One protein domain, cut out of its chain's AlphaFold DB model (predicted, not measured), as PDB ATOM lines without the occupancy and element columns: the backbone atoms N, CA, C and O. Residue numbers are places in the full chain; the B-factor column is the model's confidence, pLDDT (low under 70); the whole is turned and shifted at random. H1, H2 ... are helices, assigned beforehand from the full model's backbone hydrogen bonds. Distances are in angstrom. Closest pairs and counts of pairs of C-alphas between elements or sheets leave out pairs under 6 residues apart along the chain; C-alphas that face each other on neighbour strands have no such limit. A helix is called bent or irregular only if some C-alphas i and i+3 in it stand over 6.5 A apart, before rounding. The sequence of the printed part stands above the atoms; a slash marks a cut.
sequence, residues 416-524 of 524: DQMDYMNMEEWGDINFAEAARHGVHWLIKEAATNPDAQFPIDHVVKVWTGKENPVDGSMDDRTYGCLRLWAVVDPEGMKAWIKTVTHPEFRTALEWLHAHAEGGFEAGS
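Overview. This is residues 416 to 524 of the 524 residues of an uncharacterized protein of Roseimicrobium sp. ORNL1 (UniProt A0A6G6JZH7). A bent helix, H1, folds back on itself so that both its arms, H1a and H1b, pack on H3 in the core; H2 and H5, side by side, cross H3 away from H1a, and H4 folds back along H5. The 109 printed residues hold five named helices, H1 to H5 in order, and no named strand: all helix. The whole is compact, with a radius of gyration of the C-alphas of 12.6 A, and rounded, spanning 34 by 33 by 27 A.

Arrangement. Start at H1, residues 416 to 448, assigned as one helix by its hydrogen bonds but bent: C-alphas 429 and 432 are 9.1 A apart. Its arms H1a, 416 to 429, and H1b, 432 to 448, run opposite ways at a shallow tilt of 22 degrees. H3, residues 474 to 488, touches H1a, closest C-alphas Tyr 420 and Met 474 at 4.6 A, and H1b, Gly 438 and Thr 478 at 5.0 A. H5, residues 503 to 515, touches H3 at a steep tilt of 51 degrees, with the C-alphas of Ala 486 and His 513 closest at 5.2 A. H2, residues 456 to 463, touches H5 at 10 degrees, a shallow tilt, closest at Val 460 and Ala 508, 5.6 A between C-alphas. H4, residues 490 to 497, and H5 form a helical hairpin, closest at the C-alphas of Ile 497 and Arg 506, 6.1 A. H1a and H5 are apart. In H1b, H2, H3, H4 and H5 every O i to N i+4 pair is within hydrogen-bond range; in H1a, 8 of 10 are.

Along the chain. Find C-alpha 416 at (-41.775, 32.041, -12.087), where H1a begins its 20.0 A; H1b spans 24.5 A, H3 20.9 A, and H5 18.4 A to C-alpha 515 at (-56.802, 24.738, -34.737).

Size, cuts and confidence. Look to Met 418 and Ser 524, the chain's last residue, for the C-alphas farthest apart, 35.9 A. The printed part has no cut and no long link. Residues 416 to 418, 428 to 429 and 518 to 524 have pLDDT under 70.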
ATOM      1  N   ASP A 416     -41.259  32.828 -10.959       65.44
ATOM      2  CA  ASP A 416     -41.775  32.041 -12.087       65.44
ATOM      3  C   ASP A 416     -42.904  31.088 -11.638       65.44
ATOM      4  O   ASP A 416     -43.894  30.884 -12.343       65.44
ATOM      5  N   GLN A 417     -42.810  30.562 -10.407       65.62
ATOM      6  CA  GLN A 417     -43.867  29.752  -9.783       65.62
ATOM      7  C   GLN A 417     -45.134  30.549  -9.441       65.62
ATOM      8  O   GLN A 417     -46.227  29.997  -9.385       65.62
ATOM      9  N   MET A 418     -45.007  31.844  -9.184       67.38
ATOM     10  CA  MET A 418     -46.151  32.707  -8.909       67.38
ATOM     11  C   MET A 418     -46.820  33.176 -10.194       67.38
ATOM     12  O   MET A 418     -48.044  33.292 -10.241       67.38
ATOM     13  N   ASP A 419     -46.029  33.411 -11.236       71.31
ATOM     14  CA  ASP A 419     -46.525  33.873 -12.521       71.31
ATOM     15  C   ASP A 419     -47.489  32.855 -13.159       71.31
ATOM     16  O   ASP A 419     -48.524  33.267 -13.680       71.31
ATOM     17  N   TYR A 420     -47.247  31.536 -13.053       77.69
ATOM     18  CA  TYR A 420     -48.202  30.557 -13.598       77.69
ATOM     19  C   TYR A 420     -49.505  30.463 -12.782       77.69
ATOM     20  O   TYR A 420     -50.575  30.436 -13.381       77.69
ATOM     21  N   MET A 421     -49.462  30.458 -11.440       74.31
ATOM     22  CA  MET A 421     -50.695  30.421 -10.630       74.31
ATOM     23  C   MET A 421     -51.535  31.681 -10.855       74.31
ATOM     24  O   MET A 421     -52.750  31.611 -11.010       74.31
ATOM     25  N   ASN A 422     -50.880  32.844 -10.935       72.00
ATOM     26  CA  ASN A 422     -51.552  34.095 -11.271       72.00
ATOM     27  C   ASN A 422     -52.177  34.021 -12.670       72.00
ATOM     28  O   ASN A 422     -53.283  34.510 -12.866       72.00
ATOM     29  N   MET A 423     -51.491  33.404 -13.633       79.12
ATOM     30  CA  MET A 423     -51.995  33.199 -14.991       79.12
ATOM     31  C   MET A 423     -53.182  32.242 -15.068       79.12
ATOM     32  O   MET A 423     -54.065  32.479 -15.884       79.12
ATOM     33  N   GLU A 424     -53.219  31.190 -14.252       80.12
ATOM     34  CA  GLU A 424     -54.366  30.279 -14.149       80.12
ATOM     35  C   GLU A 424     -55.621  31.039 -13.720       80.12
ATOM     36  O   GLU A 424     -56.599  31.111 -14.463       80.12
ATOM     37  N   GLU A 425     -55.537  31.729 -12.583       73.25
ATOM     38  CA  GLU A 425     -56.643  32.521 -12.047       73.25
ATOM     39  C   GLU A 425     -57.010  33.683 -12.985       73.25
ATOM     40  O   GLU A 425     -58.182  33.996 -13.203       73.25
ATOM     41  N   TRP A 426     -56.015  34.331 -13.602       73.75
ATOM     42  CA  TRP A 426     -56.253  35.371 -14.604       73.75
ATOM     43  C   TRP A 426     -56.899  34.800 -15.873       73.75
ATOM     44  O   TRP A 426     -57.714  35.479 -16.500       73.75
ATOM     45  N   GLY A 427     -56.609  33.554 -16.239       75.06
ATOM     46  CA  GLY A 427     -57.212  32.850 -17.366       75.06
ATOM     47  C   GLY A 427     -58.720  32.676 -17.221       75.06
ATOM     48  O   GLY A 427     -59.468  33.033 -18.138       75.06
ATOM     49  N   ASP A 428     -59.174  32.267 -16.035       69.50
ATOM     50  CA  ASP A 428     -60.599  32.138 -15.675       69.50
ATOM     51  C   ASP A 428     -61.363  33.468 -15.756       69.50
ATOM     52  O   ASP A 428     -62.591  33.545 -15.874       69.50
ATOM     53  N   ILE A 429     -60.611  34.558 -15.685       64.94
ATOM     54  CA  ILE A 429     -61.087  35.921 -15.533       64.94
ATOM     55  C   ILE A 429     -61.111  36.639 -16.889       64.94
ATOM     56  O   ILE A 429     -62.134  37.226 -17.262       64.94
ATOM     57  N   ASN A 430     -59.974  36.667 -17.576       72.94
ATOM     58  CA  ASN A 430     -59.724  37.351 -18.838       72.94
ATOM     59  C   ASN A 430     -58.600  36.625 -19.594       72.94
ATOM     60  O   ASN A 430     -57.497  37.153 -19.754       72.94
ATOM     61  N   PHE A 431     -58.907  35.431 -20.100       83.69
ATOM     62  CA  PHE A 431     -57.997  34.615 -20.910       83.69
ATOM     63  C   PHE A 431     -57.292  35.396 -22.032       83.69
ATOM     64  O   PHE A 431     -56.163  35.075 -22.378       83.69
ATOM     65  N   ALA A 432     -57.905  36.444 -22.600       86.56
ATOM     66  CA  ALA A 432     -57.282  37.222 -23.668       86.56
ATOM     67  C   ALA A 432     -56.100  38.056 -23.165       86.56
ATOM     68  O   ALA A 432     -55.085  38.176 -23.841       86.56
ATOM     69  N   GLU A 433     -56.234  38.663 -21.993       82.50
ATOM     70  CA  GLU A 433     -55.188  39.478 -21.386       82.50
ATOM     71  C   GLU A 433     -54.114  38.606 -20.736       82.50
ATOM     72  O   GLU A 433     -52.932  38.817 -21.012       82.50
ATOM     73  N   ALA A 434     -54.529  37.559 -20.014       84.31
ATOM     74  CA  ALA A 434     -53.636  36.529 -19.496       84.31
ATOM     75  C   ALA A 434     -52.775  35.943 -20.629       84.31
ATOM     76  O   ALA A 434     -51.550  35.991 -20.570       84.31
ATOM     77  N   ALA A 435     -53.380  35.527 -21.748       91.31
ATOM     78  CA  ALA A 435     -52.643  35.031 -22.913       91.31
ATOM     79  C   ALA A 435     -51.590  36.026 -23.435       91.31
ATOM     80  O   ALA A 435     -50.483  35.621 -23.786       91.31
ATOM     81  N   ARG A 436     -51.901  37.329 -23.490       91.44
ATOM     82  CA  ARG A 436     -50.926  38.352 -23.919       91.44
ATOM     83  C   ARG A 436     -49.760  38.453 -22.952       91.44
ATOM     84  O   ARG A 436     -48.621  38.547 -23.410       91.44
ATOM     85  N   HIS A 437     -50.056  38.458 -21.655       85.69
ATOM     86  CA  HIS A 437     -49.051  38.495 -20.605       85.69
ATOM     87  C   HIS A 437     -48.129  37.275 -20.705       85.69
ATOM     88  O   HIS A 437     -46.919  37.438 -20.857       85.69
ATOM     89  N   GLY A 438     -48.704  36.072 -20.755       90.00
ATOM     90  CA  GLY A 438     -47.962  34.822 -20.892       90.00
ATOM     91  C   GLY A 438     -47.094  34.759 -22.152       90.00
ATOM     92  O   GLY A 438     -45.913  34.424 -22.086       90.00
ATOM     93  N   VAL A 439     -47.615  35.193 -23.307       93.38
ATOM     94  CA  VAL A 439     -46.826  35.284 -24.552       93.38
ATOM     95  C   VAL A 439     -45.673  36.277 -24.412       93.38
ATOM     96  O   VAL A 439     -44.563  35.994 -24.863       93.38
ATOM     97  N   HIS A 440     -45.911  37.443 -23.806       89.06
ATOM     98  CA  HIS A 440     -44.857  38.429 -23.575       89.06
ATOM     99  C   HIS A 440     -43.757  37.872 -22.666       89.06
ATOM    100  O   HIS A 440     -42.573  38.023 -22.980       89.06
ATOM    101  N   TRP A 441     -44.153  37.202 -21.584       89.00
ATOM    102  CA  TRP A 441     -43.253  36.554 -20.640       89.00
ATOM    103  C   TRP A 441     -42.403  35.483 -21.337       89.00
ATOM    104  O   TRP A 441     -41.179  35.569 -21.299       89.00
ATOM    105  N   LEU A 442     -43.023  34.561 -22.088       91.50
ATOM    106  CA  LEU A 442     -42.326  33.472 -22.788       91.50
ATOM    107  C   LEU A 442     -41.345  33.988 -23.850       91.50
ATOM    108  O   LEU A 442     -40.239  33.466 -23.976       91.50
ATOM    109  N   ILE A 443     -41.710  35.043 -24.590       90.19
ATOM    110  CA  ILE A 443     -40.796  35.689 -25.544       90.19
ATOM    111  C   ILE A 443     -39.597  36.298 -24.813       90.19
ATOM    112  O   ILE A 443     -38.461  36.154 -25.262       90.19
ATOM    113  N   LYS A 444     -39.844  37.012 -23.708       87.62
ATOM    114  CA  LYS A 444     -38.792  37.673 -22.932       87.62
ATOM    115  C   LYS A 444     -37.838  36.650 -22.318       87.62
ATOM    116  O   LYS A 444     -36.626  36.836 -22.428       87.62
ATOM    117  N   GLU A 445     -38.367  35.589 -21.720       87.25
ATOM    118  CA  GLU A 445     -37.578  34.532 -21.090       87.25
ATOM    119  C   GLU A 445     -36.688  33.837 -22.125       87.25
ATOM    120  O   GLU A 445     -35.462  33.853 -22.008       87.25
ATOM    121  N   ALA A 446     -37.278  33.377 -23.231       87.50
ATOM    122  CA  ALA A 446     -36.540  32.715 -24.301       87.50
ATOM    123  C   ALA A 446     -35.502  33.624 -24.995       87.50
ATOM    124  O   ALA A 446     -34.504  33.135 -25.524       87.50
ATOM    125  N   ALA A 447     -35.717  34.946 -25.011       84.38
ATOM    126  CA  ALA A 447     -34.791  35.905 -25.615       84.38
ATOM    127  C   ALA A 447     -33.639  36.332 -24.691       84.38
ATOM    128  O   ALA A 447     -32.608  36.792 -25.186       84.38
ATOM    129  N   THR A 448     -33.816  36.252 -23.368       84.00
ATOM    130  CA  THR A 448     -32.862  36.817 -22.398       84.00
ATOM    131  C   THR A 448     -32.113  35.769 -21.581       84.00
ATOM    132  O   THR A 448     -31.028  36.082 -21.085       84.00
ATOM    133  N   ASN A 449     -32.619  34.536 -21.500       83.94
ATOM    134  CA  ASN A 449     -32.010  33.454 -20.741       83.94
ATOM    135  C   ASN A 449     -31.535  32.311 -21.669       83.94
ATOM    136  O   ASN A 449     -32.359  31.648 -22.297       83.94
ATOM    137  N   PRO A 450     -30.216  32.045 -21.789       85.00
ATOM    138  CA  PRO A 450     -29.717  30.916 -22.581       85.00
ATOM    139  C   PRO A 450     -30.107  29.552 -21.994       85.00
ATOM    140  O   PRO A 450     -30.159  28.574 -22.736       85.00
ATOM    141  N   ASP A 451     -30.408  29.509 -20.694       89.81
ATOM    142  CA  ASP A 451     -30.901  28.343 -19.961       89.81
ATOM    143  C   ASP A 451     -32.408  28.490 -19.662       89.81
ATOM    144  O   ASP A 451     -32.894  27.999 -18.642       89.81
ATOM    145  N   ALA A 452     -33.140  29.213 -20.525       86.00
ATOM    146  CA  ALA A 452     -34.577  29.426 -20.390       86.00
ATOM    147  C   ALA A 452     -35.305  28.100 -20.166       86.00
ATOM    148  O   ALA A 452     -35.108  27.138 -20.915       86.00
ATOM    149  N   GLN A 453     -36.205  28.084 -19.182       86.00
ATOM    150  CA  GLN A 453     -37.053  26.923 -18.904       86.00
ATOM    151  C   GLN A 453     -37.864  26.510 -20.144       86.00
ATOM    152  O   GLN A 453     -38.052  25.320 -20.391       86.00
ATOM    153  N   PHE A 454     -38.282  27.492 -20.951       91.81
ATOM    154  CA  PHE A 454     -39.083  27.294 -22.157       91.81
ATOM    155  C   PHE A 454     -38.382  27.902 -23.382       91.81
ATOM    156  O   PHE A 454     -38.629  29.059 -23.735       91.81
ATOM    157  N   PRO A 455     -37.488  27.159 -24.058       93.69
ATOM    158  CA  PRO A 455     -36.863  27.644 -25.282       93.69
ATOM    159  C   PRO A 455     -37.906  27.841 -26.393       93.69
ATOM    160  O   PRO A 455     -38.923  27.148 -26.439       93.69
ATOM    161  N   ILE A 456     -37.619  28.739 -27.346       93.38
ATOM    162  CA  ILE A 456     -38.516  29.084 -28.472       93.38
ATOM    163  C   ILE A 456     -39.070  27.834 -29.172       93.38
ATOM    164  O   ILE A 456     -40.263  27.762 -29.456       93.38
ATOM    165  N   ASP A 457     -38.207  26.851 -29.445       95.06
ATOM    166  CA  ASP A 457     -38.583  25.608 -30.129       95.06
ATOM    167  C   ASP A 457     -39.642  24.807 -29.353       95.06
ATOM    168  O   ASP A 457     -40.587  24.305 -29.957       95.06
ATOM    169  N   HIS A 458     -39.533  24.745 -28.023       93.81
ATOM    170  CA  HIS A 458     -40.521  24.087 -27.170       93.81
ATOM    171  C   HIS A 458     -41.862  24.836 -27.206       93.81
ATOM    172  O   HIS A 458     -42.881  24.240 -27.545       93.81
ATOM    173  N   VAL A 459     -41.868  26.158 -26.990       94.12
ATOM    174  CA  VAL A 459     -43.107  26.965 -27.016       94.12
ATOM    175  C   VAL A 459     -43.827  26.850 -28.366       94.12
ATOM    176  O   VAL A 459     -45.044  26.672 -28.424       94.12
ATOM    177  N   VAL A 460     -43.079  26.885 -29.474       95.12
ATOM    178  CA  VAL A 460     -43.632  26.688 -30.823       95.12
ATOM    179  C   VAL A 460     -44.239  25.293 -30.981       95.12
ATOM    180  O   VAL A 460     -45.307  25.165 -31.583       95.12
ATOM    181  N   LYS A 461     -43.600  24.239 -30.462       93.44
ATOM    182  CA  LYS A 461     -44.144  22.874 -30.515       93.44
ATOM    183  C   LYS A 461     -45.412  22.728 -29.684       93.44
ATOM    184  O   LYS A 461     -46.375  22.175 -30.209       93.44
ATOM    185  N   VAL A 462     -45.448  23.284 -28.473       90.81
ATOM    186  CA  VAL A 462     -46.649  23.308 -27.622       90.81
ATOM    187  C   VAL A 462     -47.807  23.980 -28.356       90.81
ATOM    188  O   VAL A 462     -48.864  23.387 -28.561       90.81
ATOM    189  N   TRP A 463     -47.597  25.195 -28.865       92.94
ATOM    190  CA  TRP A 463     -48.666  25.952 -29.526       92.94
ATOM    191  C   TRP A 463     -49.089  25.378 -30.878       92.94
ATOM    192  O   TRP A 463     -50.195  25.657 -31.335       92.94
ATOM    193  N   THR A 464     -48.239  24.559 -31.505       91.50
ATOM    194  CA  THR A 464     -48.574  23.802 -32.723       91.50
ATOM    195  C   THR A 464     -49.065  22.382 -32.447       91.50
ATOM    196  O   THR A 464     -49.164  21.584 -33.376       91.50
ATOM    197  N   GLY A 465     -49.351  22.048 -31.185       85.62
ATOM    198  CA  GLY A 465     -49.896  20.752 -30.784       85.62
ATOM    199  C   GLY A 465     -48.934  19.568 -30.950       85.62
ATOM    200  O   GLY A 465     -49.380  18.427 -30.922       85.62
ATOM    201  N   LYS A 466     -47.634  19.820 -31.145       89.00
ATOM    202  CA  LYS A 466     -46.595  18.796 -31.372       89.00
ATOM    203  C   LYS A 466     -45.939  18.295 -30.089       89.00
ATOM    204  O   LYS A 466     -45.216  17.302 -30.123       89.00
ATOM    205  N   GLU A 467     -46.132  19.013 -28.994       89.94
ATOM    206  CA  GLU A 467     -45.609  18.699 -27.671       89.94
ATOM    207  C   GLU A 467     -46.649  19.126 -26.638       89.94
ATOM    208  O   GLU A 467     -47.393  20.076 -26.881       89.94
ATOM    209  N   ASN A 468     -46.719  18.422 -25.512       86.56
ATOM    210  CA  ASN A 468     -47.581  18.833 -24.411       86.56
ATOM    211  C   ASN A 468     -46.886  19.952 -23.629       86.56
ATOM    212  O   ASN A 468     -45.662  19.887 -23.470       86.56
ATOM    213  N   PRO A 469     -47.628  20.945 -23.120       88.44
ATOM    214  CA  PRO A 469     -47.058  21.871 -22.163       88.44
ATOM    215  C   PRO A 469     -46.699  21.137 -20.868       88.44
ATOM    216  O   PRO A 469     -47.159  20.018 -20.607       88.44
ATOM    217  N   VAL A 470     -45.864  21.767 -20.053       87.38
ATOM    218  CA  VAL A 470     -45.552  21.257 -18.720       87.38
ATOM    219  C   VAL A 470     -46.696  21.629 -17.768       87.38
ATOM    220  O   VAL A 470     -47.005  22.800 -17.581       87.38
ATOM    221  N   ASP A 471     -47.352  20.620 -17.190       83.50
ATOM    222  CA  ASP A 471     -48.492  20.816 -16.283       83.50
ATOM    223  C   ASP A 471     -48.111  21.699 -15.084       83.50
ATOM    224  O   ASP A 471     -47.093  21.469 -14.420       83.50
ATOM    225  N   GLY A 472     -48.932  22.713 -14.819       81.00
ATOM    226  CA  GLY A 472     -48.711  23.672 -13.744       81.00
ATOM    227  C   GLY A 472     -47.564  24.646 -14.018       81.00
ATOM    228  O   GLY A 472     -46.901  25.083 -13.076       81.00
ATOM    229  N   SER A 473     -47.293  24.990 -15.281       88.12
ATOM    230  CA  SER A 473     -46.340  26.054 -15.610       88.12
ATOM    231  C   SER A 473     -46.858  27.108 -16.586       88.12
ATOM    232  O   SER A 473     -48.004  27.098 -17.030       88.12
ATOM    233  N   MET A 474     -46.024  28.122 -16.838       88.62
ATOM    234  CA  MET A 474     -46.402  29.308 -17.605       88.62
ATOM    235  C   MET A 474     -46.829  28.978 -19.041       88.62
ATOM    236  O   MET A 474     -47.777  29.571 -19.549       88.62
ATOM    237  N   ASP A 475     -46.146  28.052 -19.710       91.44
ATOM    238  CA  ASP A 475     -46.485  27.585 -21.056       91.44
ATOM    239  C   ASP A 475     -47.861  26.901 -21.110       91.44
ATOM    240  O   ASP A 475     -48.637  27.230 -22.006       91.44
ATOM    241  N   ASP A 476     -48.183  26.045 -20.132       89.00
ATOM    242  CA  ASP A 476     -49.504  25.432 -19.916       89.00
ATOM    243  C   ASP A 476     -50.574  26.516 -19.786       89.00
ATOM    244  O   ASP A 476     -51.434  26.651 -20.664       89.00
ATOM    245  N   ARG A 477     -50.478  27.371 -18.759       89.25
ATOM    246  CA  ARG A 477     -51.519  28.376 -18.491       89.25
ATOM    247  C   ARG A 477     -51.680  29.361 -19.646       89.25
ATOM    248  O   ARG A 477     -52.800  29.741 -19.998       89.25
ATOM    249  N   THR A 478     -50.577  29.732 -20.300       91.88
ATOM    250  CA  THR A 478     -50.609  30.566 -21.510       91.88
ATOM    251  C   THR A 478     -51.306  29.853 -22.663       91.88
ATOM    252  O   THR A 478     -52.136  30.460 -23.343       91.88
ATOM    253  N   TYR A 479     -50.987  28.581 -22.903       91.31
ATOM    254  CA  TYR A 479     -51.583  27.792 -23.974       91.31
ATOM    255  C   TYR A 479     -53.090  27.596 -23.765       91.31
ATOM    256  O   TYR A 479     -53.861  27.849 -24.697       91.31
ATOM    257  N   GLY A 480     -53.525  27.265 -22.544       87.19
ATOM    258  CA  GLY A 480     -54.941  27.200 -22.175       87.19
ATOM    259  C   GLY A 480     -55.668  28.518 -22.462       87.19
ATOM    260  O   GLY A 480     -56.653  28.548 -23.208       87.19
ATOM    261  N   CYS A 481     -55.118  29.642 -21.992       88.06
ATOM    262  CA  CYS A 481     -55.665  30.980 -22.245       88.06
ATOM    263  C   CYS A 481     -55.744  31.331 -23.742       88.06
ATOM    264  O   CYS A 481     -56.732  31.909 -24.203       88.06
ATOM    265  N   LEU A 482     -54.720  30.981 -24.527       92.44
ATOM    266  CA  LEU A 482     -54.685  31.218 -25.972       92.44
ATOM    267  C   LEU A 482     -55.781  30.441 -26.704       92.44
ATOM    268  O   LEU A 482     -56.445  31.002 -27.579       92.44
ATOM    269  N   ARG A 483     -55.996  29.169 -26.348       89.31
ATOM    270  CA  ARG A 483     -57.062  28.353 -26.943       89.31
ATOM    271  C   ARG A 483     -58.441  28.899 -26.594       89.31
ATOM    272  O   ARG A 483     -59.265  29.076 -27.492       89.31
ATOM    273  N   LEU A 484     -58.665  29.243 -25.323       84.06
ATOM    274  CA  LEU A 484     -59.891  29.907 -24.877       84.06
ATOM    275  C   LEU A 484     -60.142  31.190 -25.673       84.06
ATOM    276  O   LEU A 484     -61.237  31.396 -26.203       84.06
ATOM    277  N   TRP A 485     -59.116  32.026 -25.842       90.19
ATOM    278  CA  TRP A 485     -59.243  33.257 -26.612       90.19
ATOM    279  C   TRP A 485     -59.612  32.999 -28.070       90.19
ATOM    280  O   TRP A 485     -60.557  33.609 -28.577       90.19
ATOM    281  N   ALA A 486     -58.932  32.068 -28.734       90.50
ATOM    282  CA  ALA A 486     -59.218  31.718 -30.120       90.50
ATOM    283  C   ALA A 486     -60.669  31.245 -30.316       90.50
ATOM    284  O   ALA A 486     -61.300  31.584 -31.316       90.50
ATOM    285  N   VAL A 487     -61.224  30.504 -29.354       84.19
ATOM    286  CA  VAL A 487     -62.602  30.001 -29.421       84.19
ATOM    287  C   VAL A 487     -63.628  31.100 -29.120       84.19
ATOM    288  O   VAL A 487     -64.646  31.214 -29.813       84.19
ATOM    289  N   VAL A 488     -63.387  31.931 -28.104       80.62
ATOM    290  CA  VAL A 488     -64.364  32.924 -27.624       80.62
ATOM    291  C   VAL A 488     -64.325  34.224 -28.433       80.62
ATOM    292  O   VAL A 488     -65.374  34.814 -28.738       80.62
ATOM    293  N   ASP A 489     -63.133  34.681 -28.813       85.19
ATOM    294  CA  ASP A 489     -62.905  35.893 -29.600       85.19
ATOM    295  C   ASP A 489     -61.826  35.746 -30.686       85.19
ATOM    296  O   ASP A 489     -60.795  36.424 -30.636       85.19
ATOM    297  N   PRO A 490     -62.095  34.922 -31.723       90.38
ATOM    298  CA  PRO A 490     -61.138  34.661 -32.798       90.38
ATOM    299  C   PRO A 490     -60.714  35.935 -33.533       90.38
ATOM    300  O   PRO A 490     -59.534  36.146 -33.789       90.38
ATOM    301  N   GLU A 491     -61.647  36.843 -33.834       93.88
ATOM    302  CA  GLU A 491     -61.312  38.079 -34.554       93.88
ATOM    303  C   GLU A 491     -60.432  39.018 -33.716       93.88
ATOM    304  O   GLU A 491     -59.479  39.601 -34.244       93.88
ATOM    305  N   GLY A 492     -60.699  39.131 -32.408       93.19
ATOM    306  CA  GLY A 492     -59.853  39.896 -31.491       93.19
ATOM    307  C   GLY A 492     -58.451  39.304 -31.364       93.19
ATOM    308  O   GLY A 492     -57.463  40.039 -31.455       93.19
ATOM    309  N   MET A 493     -58.344  37.977 -31.244       96.06
ATOM    310  CA  MET A 493     -57.054  37.287 -31.219       96.06
ATOM    311  C   MET A 493     -56.298  37.463 -32.540       96.06
ATOM    312  O   MET A 493     -55.140  37.872 -32.539       96.06
ATOM    313  N   LYS A 494     -56.956  37.257 -33.684       97.00
ATOM    314  CA  LYS A 494     -56.378  37.438 -35.023       97.00
ATOM    315  C   LYS A 494     -55.874  38.858 -35.266       97.00
ATOM    316  O   LYS A 494     -54.861  39.050 -35.940       97.00
ATOM    317  N   ALA A 495     -56.569  39.871 -34.749       97.00
ATOM    318  CA  ALA A 495     -56.104  41.253 -34.800       97.00
ATOM    319  C   ALA A 495     -54.843  41.453 -33.948       97.00
ATOM    320  O   ALA A 495     -53.890  42.080 -34.413       97.00
ATOM    321  N   TRP A 496     -54.813  40.882 -32.741       97.38
ATOM    322  CA  TRP A 496     -53.663  40.959 -31.843       97.38
ATOM    323  C   TRP A 496     -52.430  40.203 -32.363       97.38
ATOM    324  O   TRP A 496     -51.333  40.755 -32.296       97.38
ATOM    325  N   ILE A 497     -52.583  39.011 -32.954       97.75
ATOM    326  CA  ILE A 497     -51.476  38.205 -33.511       97.75
ATOM    327  C   ILE A 497     -50.604  39.029 -34.474       97.75
ATOM    328  O   ILE A 497     -49.378  38.926 -34.465       97.75
ATOM    329  N   LYS A 498     -51.208  39.937 -35.253       97.19
ATOM    330  CA  LYS A 498     -50.492  40.837 -36.180       97.19
ATOM    331  C   LYS A 498     -49.516  41.790 -35.479       97.19
ATOM    332  O   LYS A 498     -48.602  42.298 -36.126       97.19
ATOM    333  N   THR A 499     -49.719  42.049 -34.188       96.44
ATOM    334  CA  THR A 499     -48.874  42.923 -33.359       96.44
ATOM    335  C   THR A 499     -47.677  42.188 -32.750       96.44
ATOM    336  O   THR A 499     -46.711  42.836 -32.354       96.44
ATOM    337  N   VAL A 500     -47.693  40.848 -32.725       95.19
ATOM    338  CA  VAL A 500     -46.604  40.023 -32.180       95.19
ATOM    339  C   VAL A 500     -45.383  40.143 -33.083       95.19
ATOM    340  O   VAL A 500     -45.445  39.801 -34.262       95.19
ATOM    341  N   THR A 501     -44.266  40.649 -32.560       94.19
ATOM    342  CA  THR A 501     -43.071  40.987 -33.356       94.19
ATOM    343  C   THR A 501     -42.174  39.792 -33.673       94.19
ATOM    344  O   THR A 501     -41.435  39.854 -34.653       94.19
ATOM    345  N   HIS A 502     -42.259  38.709 -32.899       95.25
ATOM    346  CA  HIS A 502     -41.444  37.506 -33.074       95.25
ATOM    347  C   HIS A 502     -42.062  36.571 -34.143       95.25
ATOM    348  O   HIS A 502     -43.170  36.069 -33.924       95.25
ATOM    349  N   PRO A 503     -41.407  36.331 -35.299       96.00
ATOM    350  CA  PRO A 503     -42.016  35.622 -36.437       96.00
ATOM    351  C   PRO A 503     -42.452  34.177 -36.148       96.00
ATOM    352  O   PRO A 503     -43.518  33.748 -36.589       96.00
ATOM    353  N   GLU A 504     -41.644  33.437 -35.396       96.19
ATOM    354  CA  GLU A 504     -41.867  32.044 -35.006       96.19
ATOM    355  C   GLU A 504     -43.099  31.924 -34.103       96.19
ATOM    356  O   GLU A 504     -44.006  31.148 -34.400       96.19
ATOM    357  N   PHE A 505     -43.187  32.772 -33.072       95.50
ATOM    358  CA  PHE A 505     -44.356  32.859 -32.193       95.50
ATOM    359  C   PHE A 505     -45.600  33.269 -32.978       95.50
ATOM    360  O   PHE A 505     -46.649  32.659 -32.816       95.50
ATOM    361  N   ARG A 506     -45.496  34.266 -33.871       97.00
ATOM    362  CA  ARG A 506     -46.623  34.681 -34.719       97.00
ATOM    363  C   ARG A 506     -47.150  33.516 -35.556       97.00
ATOM    364  O   ARG A 506     -48.352  33.290 -35.571       97.00
ATOM    365  N   THR A 507     -46.261  32.764 -36.201       96.81
ATOM    366  CA  THR A 507     -46.630  31.602 -37.027       96.81
ATOM    367  C   THR A 507     -47.305  30.512 -36.188       96.81
ATOM    368  O   THR A 507     -48.333  29.970 -36.588       96.81
ATOM    369  N   ALA A 508     -46.765  30.216 -35.001       95.81
ATOM    370  CA  ALA A 508     -47.356  29.250 -34.079       95.81
ATOM    371  C   ALA A 508     -48.743  29.700 -33.583       95.81
ATOM    372  O   ALA A 508     -49.676  28.904 -33.561       95.81
ATOM    373  N   LEU A 509     -48.912  30.987 -33.266       96.81
ATOM    374  CA  LEU A 509     -50.194  31.567 -32.861       96.81
ATOM    375  C   LEU A 509     -51.232  31.559 -33.993       96.81
ATOM    376  O   LEU A 509     -52.409  31.328 -33.734       96.81
ATOM    377  N   GLU A 510     -50.819  31.799 -35.242       96.75
ATOM    378  CA  GLU A 510     -51.693  31.670 -36.416       96.75
ATOM    379  C   GLU A 510     -52.178  30.227 -36.595       96.75
ATOM    380  O   GLU A 510     -53.357  30.012 -36.893       96.75
ATOM    381  N   TRP A 511     -51.296  29.244 -36.368       95.00
ATOM    382  CA  TRP A 511     -51.673  27.831 -36.360       95.00
ATOM    383  C   TRP A 511     -52.652  27.529 -35.224       95.00
ATOM    384  O   TRP A 511     -53.728  27.001 -35.500       95.00
ATOM    385  N   LEU A 512     -52.337  27.925 -33.985       93.75
ATOM    386  CA  LEU A 512     -53.192  27.700 -32.814       93.75
ATOM    387  C   LEU A 512     -54.578  28.298 -33.035       93.75
ATOM    388  O   LEU A 512     -55.578  27.614 -32.864       93.75
ATOM    389  N   HIS A 513     -54.654  29.546 -33.496       94.50
ATOM    390  CA  HIS A 513     -55.918  30.206 -33.810       94.50
ATOM    391  C   HIS A 513     -56.748  29.423 -34.847       94.50
ATOM    392  O   HIS A 513     -57.971  29.371 -34.743       94.50
ATOM    393  N   ALA A 514     -56.107  28.809 -35.847       91.06
ATOM    394  CA  ALA A 514     -56.790  27.994 -36.852       91.06
ATOM    395  C   ALA A 514     -57.217  26.600 -36.342       91.06
ATOM    396  O   ALA A 514     -58.119  26.010 -36.932       91.06
ATOM    397  N   HIS A 515     -56.604  26.098 -35.264       89.94
ATOM    398  CA  HIS A 515     -56.802  24.738 -34.737       89.94
ATOM    399  C   HIS A 515     -57.250  24.715 -33.265       89.94
ATOM    400  O   HIS A 515     -57.156  23.684 -32.609       89.94
ATOM    401  N   ALA A 516     -57.767  25.825 -32.732       83.81
ATOM    402  CA  ALA A 516     -58.044  25.972 -31.300       83.81
ATOM    403  C   ALA A 516     -59.068  24.966 -30.745       83.81
ATOM    404  O   ALA A 516     -59.017  24.616 -29.567       83.81
ATOM    405  N   GLU A 517     -59.972  24.489 -31.605       71.94
ATOM    406  CA  GLU A 517     -61.005  23.495 -31.284       71.94
ATOM    407  C   GLU A 517     -60.475  22.043 -31.320       71.94
ATOM    408  O   GLU A 517     -61.147  21.134 -30.834       71.94
ATOM    409  N   GLY A 518     -59.286  21.804 -31.886       61.81
ATOM    410  CA  GLY A 518     -58.629  20.493 -31.912       61.81
ATOM    411  C   GLY A 518     -57.856  20.214 -30.622       61.81
ATOM    412  O   GLY A 518     -57.343  21.142 -29.998       61.81
ATOM    413  N   GLY A 519     -57.793  18.946 -30.200       58.66
ATOM    414  CA  GLY A 519     -56.804  18.492 -29.208       58.66
ATOM    415  C   GLY A 519     -55.400  18.436 -29.821       58.66
ATOM    416  O   GLY A 519     -55.257  18.719 -31.014       58.66
ATOM    417  N   PHE A 520     -54.370  18.060 -29.047       56.56
ATOM    418  CA  PHE A 520     -53.044  17.794 -29.623       56.56
ATOM    419  C   PHE A 520     -53.207  16.865 -30.823       56.56
ATOM    420  O   PHE A 520     -53.884  15.833 -30.730       56.56
ATOM    421  N   GLU A 521     -52.599  17.227 -31.952       54.34
ATOM    422  CA  GLU A 521     -52.391  16.282 -33.038       54.34
ATOM    423  C   GLU A 521     -51.371  15.273 -32.509       54.34
ATOM    424  O   GLU A 521     -50.174  15.385 -32.762       54.34
ATOM    425  N   ALA A 522     -51.834  14.325 -31.684       44.66
ATOM    426  CA  ALA A 522     -51.041  13.193 -31.258       44.66
ATOM    427  C   ALA A 522     -50.496  12.589 -32.543       44.66
ATOM    428  O   ALA A 522     -51.282  12.119 -33.366       44.66
ATOM    429  N   GLY A 523     -49.182  12.726 -32.742       43.75
ATOM    430  CA  GLY A 523     -48.517  12.332 -33.970       43.75
ATOM    431  C   GLY A 523     -48.960  10.928 -34.349       43.75
ATOM    432  O   GLY A 523     -48.586   9.957 -33.692       43.75
ATOM    433  N   SER A 524     -49.811  10.858 -35.368       34.06
ATOM    434  CA  SER A 524     -50.168   9.636 -36.072       34.06
ATOM    435  C   SER A 524     -48.965   9.108 -36.834       34.06
ATOM    436  O   SER A 524     -48.317   9.953 -37.499       34.06
TER     437      SER A 524